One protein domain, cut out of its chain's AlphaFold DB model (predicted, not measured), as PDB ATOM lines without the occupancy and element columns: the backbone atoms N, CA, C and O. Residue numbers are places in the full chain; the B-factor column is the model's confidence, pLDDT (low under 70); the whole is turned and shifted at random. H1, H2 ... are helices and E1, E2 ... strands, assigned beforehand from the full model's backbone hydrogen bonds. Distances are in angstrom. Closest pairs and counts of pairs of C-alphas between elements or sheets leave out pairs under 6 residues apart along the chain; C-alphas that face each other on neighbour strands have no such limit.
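AT A GLANCE: This is residues 358 to 431 of the 431 residues of the protein "Hypothetical protein" of labyrinthulid quahog parasite QPX (UniProt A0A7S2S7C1). A strongly twisted sheet of five antiparallel strands, four of them in an up-and-down run of hairpins, has one long helix, H2, over one face, its line running along the strands. A tiny helix, H1, only grazes the sheet, and the short strand E5 lies at the edge opposite E1. The printed part has 74 residues, with five named strands and two named helices in the order E1, E2, E3, E4, H1, E5, H2; the class is mixed, helices and strands. The sheet's order is E1, E2, E3, E4, E5. The whole is compact, with a radius of gyration of the C-alphas of 12.0 A, yet elongated in outline, spanning 37 by 24 by 17 A.

HOW THE PARTS SIT: E1, residues 358 to 363, and E2, residues 366 to 372, form an antiparallel hairpin at 155 degrees, with N 359 and O 370 2.8 A apart, within hydrogen-bond range. E2 and E3, residues 378 to 385, form the next hairpin at 158 degrees, with N 369 and O 381 at 2.8 A. E3 and E4, residues 390 to 396, form a third at 155 degrees, with N 382 and O 393 at 2.8 A. E1 to E4 are a meander, each strand the antiparallel neighbour of the one before. H1, residues 403 to 406, only grazes the sheet, with its residues 405 to 406. E5, residues 409 to 411, is an edge strand, antiparallel to E4 at 151 degrees, with N 392 and O 409 at 2.8 A. H2, residues 414 to 429, is on the sheet at a height of 8.6 A, making two layers, a helix on one face of a sheet. It lies only just over E2, with 3 of its C-alphas falling on that strand, and runs along the strands, at 11 degrees to E2 on the local plane. H1 and H2 are close but not clearly touching; their closest C-alphas, of Leu 405 and Leu 424, are 7.9 A apart. Every O i to N i+4 pair of H2 is within hydrogen-bond range; H1 is too short for such a pair.

IN THESE COORDINATES: E1 begins at C-alpha 358, (30.260, -4.019, -50.120), and is 16.0 A long. E2 measures 19.4 A, E3 23.0 A, E4 18.7 A, H1 5.4 A and E5 6.5 A. H2 measures 22.3 A from C-alpha 414 at (39.528, -19.291, -53.098) to C-alpha 429 at (20.285, -8.279, -55.743).

THE WHOLE: The two C-alphas farthest apart, of Lys 375 and Asp 387, are 37.4 A apart. The printed part has no cut, and no link is long. Mean pLDDT of the printed part is 78.7; residues 374, 376 and 428 to 431 are under 70.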
ATOM      1  N   LEU A 358      29.279  -3.385 -50.999       82.19
ATOM      2  CA  LEU A 358      30.260  -4.019 -50.120       82.19
ATOM      3  C   LEU A 358      31.135  -2.993 -49.386       82.19
ATOM      4  O   LEU A 358      31.839  -2.183 -49.988       82.19
ATOM      5  N   THR A 359      31.145  -3.095 -48.063       84.00
ATOM      6  CA  THR A 359      32.080  -2.436 -47.150       84.00
ATOM      7  C   THR A 359      32.962  -3.515 -46.518       84.00
ATOM      8  O   THR A 359      32.444  -4.543 -46.091       84.00
ATOM      9  N   VAL A 360      34.276  -3.295 -46.440       82.88
ATOM     10  CA  VAL A 360      35.224  -4.228 -45.802       82.88
ATOM     11  C   VAL A 360      36.001  -3.489 -44.715       82.88
ATOM     12  O   VAL A 360      36.527  -2.403 -44.962       82.88
ATOM     13  N   ALA A 361      36.078  -4.084 -43.529       82.38
ATOM     14  CA  ALA A 361      36.868  -3.627 -42.393       82.38
ATOM     15  C   ALA A 361      37.781  -4.758 -41.894       82.38
ATOM     16  O   ALA A 361      37.475  -5.938 -42.055       82.38
ATOM     17  N   VAL A 362      38.914  -4.396 -41.289       80.12
ATOM     18  CA  VAL A 362      39.820  -5.351 -40.634       80.12
ATOM     19  C   VAL A 362      39.713  -5.135 -39.132       80.12
ATOM     20  O   VAL A 362      40.100  -4.077 -38.638       80.12
ATOM     21  N   GLU A 363      39.212  -6.129 -38.406       81.75
ATOM     22  CA  GLU A 363      39.064  -6.084 -36.952       81.75
ATOM     23  C   GLU A 363      39.796  -7.270 -36.329       81.75
ATOM     24  O   GLU A 363      39.456  -8.420 -36.580       81.75
ATOM     25  N   SER A 364      40.818  -7.004 -35.509       73.25
ATOM     26  CA  SER A 364      41.513  -8.029 -34.706       73.25
ATOM     27  C   SER A 364      41.922  -9.293 -35.492       73.25
ATOM     28  O   SER A 364      41.666 -10.411 -35.056       73.25
ATOM     29  N   ALA A 365      42.555  -9.097 -36.656       74.62
ATOM     30  CA  ALA A 365      42.968 -10.129 -37.624       74.62
ATOM     31  C   ALA A 365      41.843 -10.870 -38.387       74.62
ATOM     32  O   ALA A 365      42.133 -11.780 -39.162       74.62
ATOM     33  N   LYS A 366      40.584 -10.436 -38.259       80.38
ATOM     34  CA  LYS A 366      39.454 -10.869 -39.095       80.38
ATOM     35  C   LYS A 366      39.112  -9.831 -40.163       80.38
ATOM     36  O   LYS A 366      39.314  -8.632 -39.965       80.38
ATOM     37  N   LEU A 367      38.535 -10.289 -41.272       82.75
ATOM     38  CA  LEU A 367      37.938  -9.434 -42.302       82.75
ATOM     39  C   LEU A 367      36.421  -9.377 -42.102       82.75
ATOM     40  O   LEU A 367      35.717 -10.329 -42.428       82.75
ATOM     41  N   VAL A 368      35.915  -8.258 -41.586       85.81
ATOM     42  CA  VAL A 368      34.476  -8.006 -41.450       85.81
ATOM     43  C   VAL A 368      33.967  -7.422 -42.763       85.81
ATOM     44  O   VAL A 368      34.414  -6.363 -43.206       85.81
ATOM     45  N   CYS A 369      33.038  -8.119 -43.402       85.31
ATOM     46  CA  CYS A 369      32.448  -7.734 -44.674       85.31
ATOM     47  C   CYS A 369      30.957  -7.448 -44.481       85.31
ATOM     48  O   CYS A 369      30.211  -8.285 -43.976       85.31
ATOM     49  N   THR A 370      30.510  -6.277 -44.923       85.38
ATOM     50  CA  THR A 370      29.110  -5.852 -44.851       85.38
ATOM     51  C   THR A 370      28.612  -5.500 -46.243       85.38
ATOM     52  O   THR A 370      29.150  -4.602 -46.885       85.38
ATOM     53  N   LEU A 371      27.571  -6.188 -46.697       82.56
ATOM     54  CA  LEU A 371      26.819  -5.876 -47.906       82.56
ATOM     55  C   LEU A 371      25.561  -5.093 -47.524       82.56
ATOM     56  O   LEU A 371      24.843  -5.471 -46.599       82.56
ATOM     57  N   THR A 372      25.299  -4.005 -48.242       79.12
ATOM     58  CA  THR A 372      24.086  -3.190 -48.097       79.12
ATOM     59  C   THR A 372      23.356  -3.140 -49.437       79.12
ATOM     60  O   THR A 372      23.974  -2.798 -50.444       79.12
ATOM     61  N   ASN A 373      22.068  -3.495 -49.463       73.06
ATOM     62  CA  ASN A 373      21.219  -3.365 -50.657       73.06
ATOM     63  C   ASN A 373      20.584  -1.959 -50.740       73.06
ATOM     64  O   ASN A 373      20.600  -1.214 -49.764       73.06
ATOM     65  N   GLU A 374      19.948  -1.620 -51.864       68.69
ATOM     66  CA  GLU A 374      19.255  -0.335 -52.099       68.69
ATOM     67  C   GLU A 374      18.145  -0.012 -51.077       68.69
ATOM     68  O   GLU A 374      17.737   1.138 -50.941       68.69
ATOM     69  N   LYS A 375      17.662  -1.020 -50.342       72.56
ATOM     70  CA  LYS A 375      16.633  -0.904 -49.292       72.56
ATOM     71  C   LYS A 375      17.210  -0.745 -47.877       72.56
ATOM     72  O   LYS A 375      16.488  -0.943 -46.907       72.56
ATOM     73  N   ASP A 376      18.509  -0.463 -47.766       68.19
ATOM     74  CA  ASP A 376      19.288  -0.469 -46.518       68.19
ATOM     75  C   ASP A 376      19.270  -1.818 -45.759       68.19
ATOM     76  O   ASP A 376      19.626  -1.888 -44.582       68.19
ATOM     77  N   ASP A 377      18.927  -2.924 -46.433       70.38
ATOM     78  CA  ASP A 377      19.081  -4.277 -45.884       70.38
ATOM     79  C   ASP A 377      20.573  -4.587 -45.679       70.38
ATOM     80  O   ASP A 377      21.353  -4.609 -46.636       70.38
ATOM     81  N   ILE A 378      20.965  -4.838 -44.424       79.50
ATOM     82  CA  ILE A 378      22.355  -5.088 -44.018       79.50
ATOM     83  C   ILE A 378      22.593  -6.588 -43.833       79.50
ATOM     84  O   ILE A 378      22.026  -7.211 -42.932       79.50
ATOM     85  N   PHE A 379      23.506  -7.145 -44.628       82.50
ATOM     86  CA  PHE A 379      24.088  -8.466 -44.408       82.50
ATOM     87  C   PHE A 379      25.556  -8.334 -43.994       82.50
ATOM     88  O   PHE A 379      26.340  -7.718 -44.714       82.50
ATOM     89  N   SER A 380      25.945  -8.938 -42.872       85.81
ATOM     90  CA  SER A 380      27.327  -8.902 -42.370       85.81
ATOM     91  C   SER A 380      27.865 -10.305 -42.129       85.81
ATOM     92  O   SER A 380      27.158 -11.157 -41.587       85.81
ATOM     93  N   TYR A 381      29.127 -10.518 -42.494       87.19
ATOM     94  CA  TYR A 381      29.865 -11.764 -42.322       87.19
ATOM     95  C   TYR A 381      31.336 -11.488 -41.990       87.19
ATOM     96  O   TYR A 381      31.912 -10.503 -42.447       87.19
ATOM     97  N   GLU A 382      31.953 -12.361 -41.205       88.38
ATOM     98  CA  GLU A 382      33.389 -12.341 -40.926       88.38
ATOM     99  C   GLU A 382      34.094 -13.409 -41.765       88.38
ATOM    100  O   GLU A 382      33.555 -14.494 -41.984       88.38
ATOM    101  N   ILE A 383      35.316 -13.122 -42.207       85.62
ATOM    102  CA  ILE A 383      36.236 -14.117 -42.758       85.62
ATOM    103  C   ILE A 383      37.423 -14.233 -41.803       85.62
ATOM    104  O   ILE A 383      38.146 -13.255 -41.579       85.62
ATOM    105  N   THR A 384      37.631 -15.435 -41.272       85.81
ATOM    106  CA  THR A 384      38.819 -15.794 -40.492       85.81
ATOM    107  C   THR A 384      39.752 -16.622 -41.383       85.81
ATOM    108  O   THR A 384      39.369 -17.729 -41.769       85.81
ATOM    109  N   PRO A 385      40.953 -16.129 -41.742       79.81
ATOM    110  CA  PRO A 385      41.961 -16.964 -42.386       79.81
ATOM    111  C   PRO A 385      42.534 -17.967 -41.375       79.81
ATOM    112  O   PRO A 385      42.851 -17.600 -40.242       79.81
ATOM    113  N   THR A 386      42.682 -19.221 -41.788       79.31
ATOM    114  CA  THR A 386      43.463 -20.253 -41.090       79.31
ATOM    115  C   THR A 386      44.658 -20.657 -41.959       79.31
ATOM    116  O   THR A 386      44.817 -20.141 -43.065       79.31
ATOM    117  N   ASP A 387      45.528 -21.539 -41.461       77.31
ATOM    118  CA  ASP A 387      46.780 -21.887 -42.152       77.31
ATOM    119  C   ASP A 387      46.554 -22.500 -43.553       77.31
ATOM    120  O   ASP A 387      47.338 -22.232 -44.463       77.31
ATOM    121  N   ASP A 388      45.457 -23.249 -43.737       80.06
ATOM    122  CA  ASP A 388      45.116 -23.956 -44.986       80.06
ATOM    123  C   ASP A 388      43.731 -23.584 -45.577       80.06
ATOM    124  O   ASP A 388      43.378 -24.078 -46.647       80.06
ATOM    125  N   ALA A 389      42.917 -22.747 -44.913       81.44
ATOM    126  CA  ALA A 389      41.524 -22.491 -45.312       81.44
ATOM    127  C   ALA A 389      41.009 -21.084 -44.933       81.44
ATOM    128  O   ALA A 389      41.677 -20.294 -44.261       81.44
ATOM    129  N   PHE A 390      39.777 -20.767 -45.341       82.81
ATOM    130  CA  PHE A 390      39.055 -19.561 -44.918       82.81
ATOM    131  C   PHE A 390      37.705 -19.936 -44.314       82.81
ATOM    132  O   PHE A 390      36.903 -20.601 -44.967       82.81
ATOM    133  N   VAL A 391      37.420 -19.478 -43.092       83.62
ATOM    134  CA  VAL A 391      36.118 -19.701 -42.448       83.62
ATOM    135  C   VAL A 391      35.252 -18.455 -42.590       83.62
ATOM    136  O   VAL A 391      35.621 -17.374 -42.129       83.62
ATOM    137  N   PHE A 392      34.106 -18.614 -43.245       86.62
ATOM    138  CA  PHE A 392      33.043 -17.624 -43.365       86.62
ATOM    139  C   PHE A 392      32.073 -17.787 -42.196       86.62
ATOM    140  O   PHE A 392      31.443 -18.836 -42.066       86.62
ATOM    141  N   HIS A 393      31.932 -16.742 -41.384       87.19
ATOM    142  CA  HIS A 393      31.002 -16.689 -40.259       87.19
ATOM    143  C   HIS A 393      29.892 -15.667 -40.539       87.19
ATOM    144  O   HIS A 393      30.159 -14.460 -40.554       87.19
ATOM    145  N   PRO A 394      28.641 -16.090 -40.766       85.62
ATOM    146  CA  PRO A 394      27.520 -15.167 -40.886       85.62
ATOM    147  C   PRO A 394      27.197 -14.472 -39.551       85.62
ATOM    148  O   PRO A 394      26.965 -15.135 -38.544       85.62
ATOM    149  N   VAL A 395      27.094 -13.137 -39.548       84.62
ATOM    150  CA  VAL A 395      26.847 -12.329 -38.333       84.62
ATOM    151  C   VAL A 395      25.435 -11.737 -38.291       84.62
ATOM    152  O   VAL A 395      24.749 -11.831 -37.276       84.62
ATOM    153  N   GLN A 396      24.977 -11.103 -39.376       83.25
ATOM    154  CA  GLN A 396      23.727 -10.325 -39.387       83.25
ATOM    155  C   GLN A 396      23.027 -10.385 -40.756       83.25
ATOM    156  O   GLN A 396      23.678 -10.598 -41.771       83.25
ATOM    157  N   GLY A 397      21.701 -10.194 -40.790       75.56
ATOM    158  CA  GLY A 397      20.907 -10.144 -42.037       75.56
ATOM    159  C   GLY A 397      20.403 -11.501 -42.555       75.56
ATOM    160  O   GLY A 397      19.885 -11.607 -43.665       75.56
ATOM    161  N   LEU A 398      20.525 -12.563 -41.753       71.75
ATOM    162  CA  LEU A 398      20.367 -13.957 -42.195       71.75
ATOM    163  C   LEU A 398      18.969 -14.361 -42.677       71.75
ATOM    164  O   LEU A 398      18.833 -15.365 -43.376       71.75
ATOM    165  N   ALA A 399      17.928 -13.597 -42.338       73.56
ATOM    166  CA  ALA A 399      16.545 -13.915 -42.696       73.56
ATOM    167  C   ALA A 399      16.323 -14.034 -44.216       73.56
ATOM    168  O   ALA A 399      15.428 -14.764 -44.656       73.56
ATOM    169  N   HIS A 400      17.132 -13.338 -45.020       70.94
ATOM    170  CA  HIS A 400      16.937 -13.210 -46.467       70.94
ATOM    171  C   HIS A 400      17.942 -13.998 -47.310       70.94
ATOM    172  O   HIS A 400      17.725 -14.143 -48.511       70.94
ATOM    173  N   VAL A 401      18.974 -14.569 -46.684       73.00
ATOM    174  CA  VAL A 401      20.000 -15.381 -47.352       73.00
ATOM    175  C   VAL A 401      19.568 -16.854 -47.391       73.00
ATOM    176  O   VAL A 401      18.817 -17.310 -46.521       73.00
ATOM    177  N   ALA A 402      20.011 -17.607 -48.400       76.62
ATOM    178  CA  ALA A 402      19.741 -19.041 -48.530       76.62
ATOM    179  C   ALA A 402      20.219 -19.834 -47.297       76.62
ATOM    180  O   ALA A 402      21.261 -19.524 -46.728       76.62
ATOM    181  N   ALA A 403      19.475 -20.874 -46.902       77.00
ATOM    182  CA  ALA A 403      19.722 -21.626 -45.666       77.00
ATOM    183  C   ALA A 403      21.166 -22.151 -45.469       77.00
ATOM    184  O   ALA A 403      21.645 -22.038 -44.342       77.00
ATOM    185  N   PRO A 404      21.891 -22.645 -46.501       77.12
ATOM    186  CA  PRO A 404      23.285 -23.076 -46.342       77.12
ATOM    187  C   PRO A 404      24.220 -21.947 -45.893       77.12
ATOM    188  O   PRO A 404      25.111 -22.163 -45.087       77.12
ATOM    189  N   LEU A 405      23.969 -20.719 -46.356       74.94
ATOM    190  CA  LEU A 405      24.792 -19.532 -46.091       74.94
ATOM    191  C   LEU A 405      24.456 -18.858 -44.746       74.94
ATOM    192  O   LEU A 405      24.891 -17.738 -44.482       74.94
ATOM    193  N   ARG A 406      23.640 -19.516 -43.906       81.50
ATOM    194  CA  ARG A 406      23.291 -19.072 -42.543       81.50
ATOM    195  C   ARG A 406      24.118 -19.751 -41.452       81.50
ATOM    196  O   ARG A 406      23.866 -19.509 -40.276       81.50
ATOM    197  N   GLN A 407      25.032 -20.630 -41.839       84.44
ATOM    198  CA  GLN A 407      25.913 -21.384 -40.955       84.44
ATOM    199  C   GLN A 407      27.368 -21.043 -41.284       84.44
ATOM    200  O   GLN A 407      27.642 -20.452 -42.330       84.44
ATOM    201  N   ASP A 408      28.282 -21.413 -40.393       86.31
ATOM    202  CA  ASP A 408      29.713 -21.306 -40.660       86.31
ATOM    203  C   ASP A 408      30.091 -22.215 -41.839       86.31
ATOM    204  O   ASP A 408      29.722 -23.392 -41.863       86.31
ATOM    205  N   ILE A 409      30.826 -21.677 -42.814       86.31
ATOM    206  CA  ILE A 409      31.314 -22.429 -43.977       86.31
ATOM    207  C   ILE A 409      32.831 -22.293 -44.046       86.31
ATOM    208  O   ILE A 409      33.358 -21.185 -44.138       86.31
ATOM    209  N   THR A 410      33.527 -23.425 -44.041       86.88
ATOM    210  CA  THR A 410      34.963 -23.490 -44.329       86.88
ATOM    211  C   THR A 410      35.169 -23.679 -45.827       86.88
ATOM    212  O   THR A 410      34.509 -24.519 -46.437       86.88
ATOM    213  N   PHE A 411      36.085 -22.906 -46.403       83.38
ATOM    214  CA  PHE A 411      36.510 -23.005 -47.794       83.38
ATOM    215  C   PHE A 411      37.978 -23.409 -47.861       83.38
ATOM    216  O   PHE A 411      38.848 -22.648 -47.426       83.38
ATOM    217  N   ASP A 412      38.247 -24.564 -48.465       83.06
ATOM    218  CA  ASP A 412      39.604 -25.094 -48.649       83.06
ATOM    219  C   ASP A 412      40.335 -24.399 -49.819       83.06
ATOM    220  O   ASP A 412      41.532 -24.580 -50.030       83.06
ATOM    221  N   ASN A 413      39.622 -23.596 -50.621       79.44
ATOM    222  CA  ASN A 413      40.198 -22.809 -51.709       79.44
ATOM    223  C   ASN A 413      39.412 -21.519 -52.019       79.44
ATOM    224  O   ASN A 413      38.249 -21.335 -51.657       79.44
ATOM    225  N   LEU A 414      40.069 -20.607 -52.742       74.75
ATOM    226  CA  LEU A 414      39.528 -19.291 -53.098       74.75
ATOM    227  C   LEU A 414      38.414 -19.341 -54.166       74.75
ATOM    228  O   LEU A 414      37.652 -18.379 -54.292       74.75
ATOM    229  N   GLU A 415      38.312 -20.410 -54.961       79.81
ATOM    230  CA  GLU A 415      37.307 -20.504 -56.030       79.81
ATOM    231  C   GLU A 415      35.915 -20.828 -55.478       79.81
ATOM    232  O   GLU A 415      34.940 -20.183 -55.870       79.81
ATOM    233  N   GLU A 416      35.823 -21.730 -54.501       78.12
ATOM    234  CA  GLU A 416      34.579 -22.012 -53.774       78.12
ATOM    235  C   GLU A 416      34.059 -20.772 -53.039       78.12
ATOM    236  O   GLU A 416      32.873 -20.439 -53.143       78.12
ATOM    237  N   PHE A 417      34.953 -20.020 -52.386       77.12
ATOM    238  CA  PHE A 417      34.602 -18.745 -51.759       77.12
ATOM    239  C   PHE A 417      34.032 -17.741 -52.778       77.12
ATOM    240  O   PHE A 417      32.999 -17.120 -52.524       77.12
ATOM    241  N   ARG A 418      34.650 -17.604 -53.962       76.81
ATOM    242  CA  ARG A 418      34.140 -16.733 -55.042       76.81
ATOM    243  C   ARG A 418      32.771 -17.178 -55.553       76.81
ATOM    244  O   ARG A 418      31.923 -16.326 -55.822       76.81
ATOM    245  N   LEU A 419      32.537 -18.486 -55.672       79.88
ATOM    246  CA  LEU A 419      31.244 -19.030 -56.087       79.88
ATOM    247  C   LEU A 419      30.148 -18.677 -55.071       79.88
ATOM    248  O   LEU A 419      29.082 -18.196 -55.463       79.88
ATOM    249  N   VAL A 420      30.423 -18.846 -53.774       75.81
ATOM    250  CA  VAL A 420      29.494 -18.462 -52.702       75.81
ATOM    251  C   VAL A 420      29.289 -16.948 -52.645       75.81
ATOM    252  O   VAL A 420      28.148 -16.503 -52.543       75.81
ATOM    253  N   GLN A 421      30.343 -16.142 -52.798       74.12
ATOM    254  CA  GLN A 421      30.232 -14.681 -52.851       74.12
ATOM    255  C   GLN A 421      29.308 -14.223 -53.994       74.12
ATOM    256  O   GLN A 421      28.429 -13.388 -53.774       74.12
ATOM    257  N   ALA A 422      29.447 -14.807 -55.189       77.44
ATOM    258  CA  ALA A 422      28.596 -14.507 -56.337       77.44
ATOM    259  C   ALA A 422      27.137 -14.962 -56.130       77.44
ATOM    260  O   ALA A 422      26.204 -14.235 -56.480       77.44
ATOM    261  N   GLN A 423      26.914 -16.135 -55.523       76.75
ATOM    262  CA  GLN A 423      25.570 -16.592 -55.145       76.75
ATOM    263  C   GLN A 423      24.923 -15.663 -54.112       76.75
ATOM    264  O   GLN A 423      23.742 -15.336 -54.233       76.75
ATOM    265  N   LEU A 424      25.694 -15.204 -53.126       73.81
ATOM    266  CA  LEU A 424      25.220 -14.337 -52.060       73.81
ATOM    267  C   LEU A 424      24.868 -12.941 -52.597       73.81
ATOM    268  O   LEU A 424      23.751 -12.477 -52.366       73.81
ATOM    269  N   GLN A 425      25.731 -12.340 -53.425       72.75
ATOM    270  CA  GLN A 425      25.428 -11.109 -54.170       72.75
ATOM    271  C   GLN A 425      24.162 -11.252 -55.026       72.75
ATOM    272  O   GLN A 425      23.274 -10.406 -54.951       72.75
ATOM    273  N   LYS A 426      24.018 -12.355 -55.777       77.19
ATOM    274  CA  LYS A 426      22.813 -12.627 -56.576       77.19
ATOM    275  C   LYS A 426      21.557 -12.783 -55.710       77.19
ATOM    276  O   LYS A 426      20.495 -12.324 -56.110       77.19
ATOM    277  N   SER A 427      21.664 -13.405 -54.533       70.25
ATOM    278  CA  SER A 427      20.531 -13.582 -53.611       70.25
ATOM    279  C   SER A 427      20.048 -12.272 -52.981       70.25
ATOM    280  O   SER A 427      18.858 -12.134 -52.708       70.25
ATOM    281  N   ILE A 428      20.959 -11.310 -52.798       67.81
ATOM    282  CA  ILE A 428      20.663  -9.968 -52.288       67.81
ATOM    283  C   ILE A 428      20.089  -9.089 -53.410       67.81
ATOM    284  O   ILE A 428      19.054  -8.464 -53.215       67.81
ATOM    285  N   ALA A 429      20.699  -9.102 -54.600       67.69
ATOM    286  CA  ALA A 429      20.285  -8.279 -55.743       67.69
ATOM    287  C   ALA A 429      18.986  -8.744 -56.437       67.69
ATOM    288  O   ALA A 429      18.375  -7.978 -57.172       67.69
ATOM    289  N   ALA A 430      18.537  -9.986 -56.222       62.69
ATOM    290  CA  ALA A 430      17.283 -10.506 -56.784       62.69
ATOM    291  C   ALA A 430      16.010 -10.033 -56.042       62.69
ATOM    292  O   ALA A 430      14.945 -10.631 -56.222       62.69
ATOM    293  N   LYS A 431      16.117  -9.013 -55.180       53.66
ATOM    294  CA  LYS A 431      15.030  -8.475 -54.356       53.66
ATOM    295  C   LYS A 431      14.979  -6.958 -54.362       53.66
ATOM    296  O   LYS A 431      13.911  -6.448 -54.754       53.66
TER     297      LYS A 431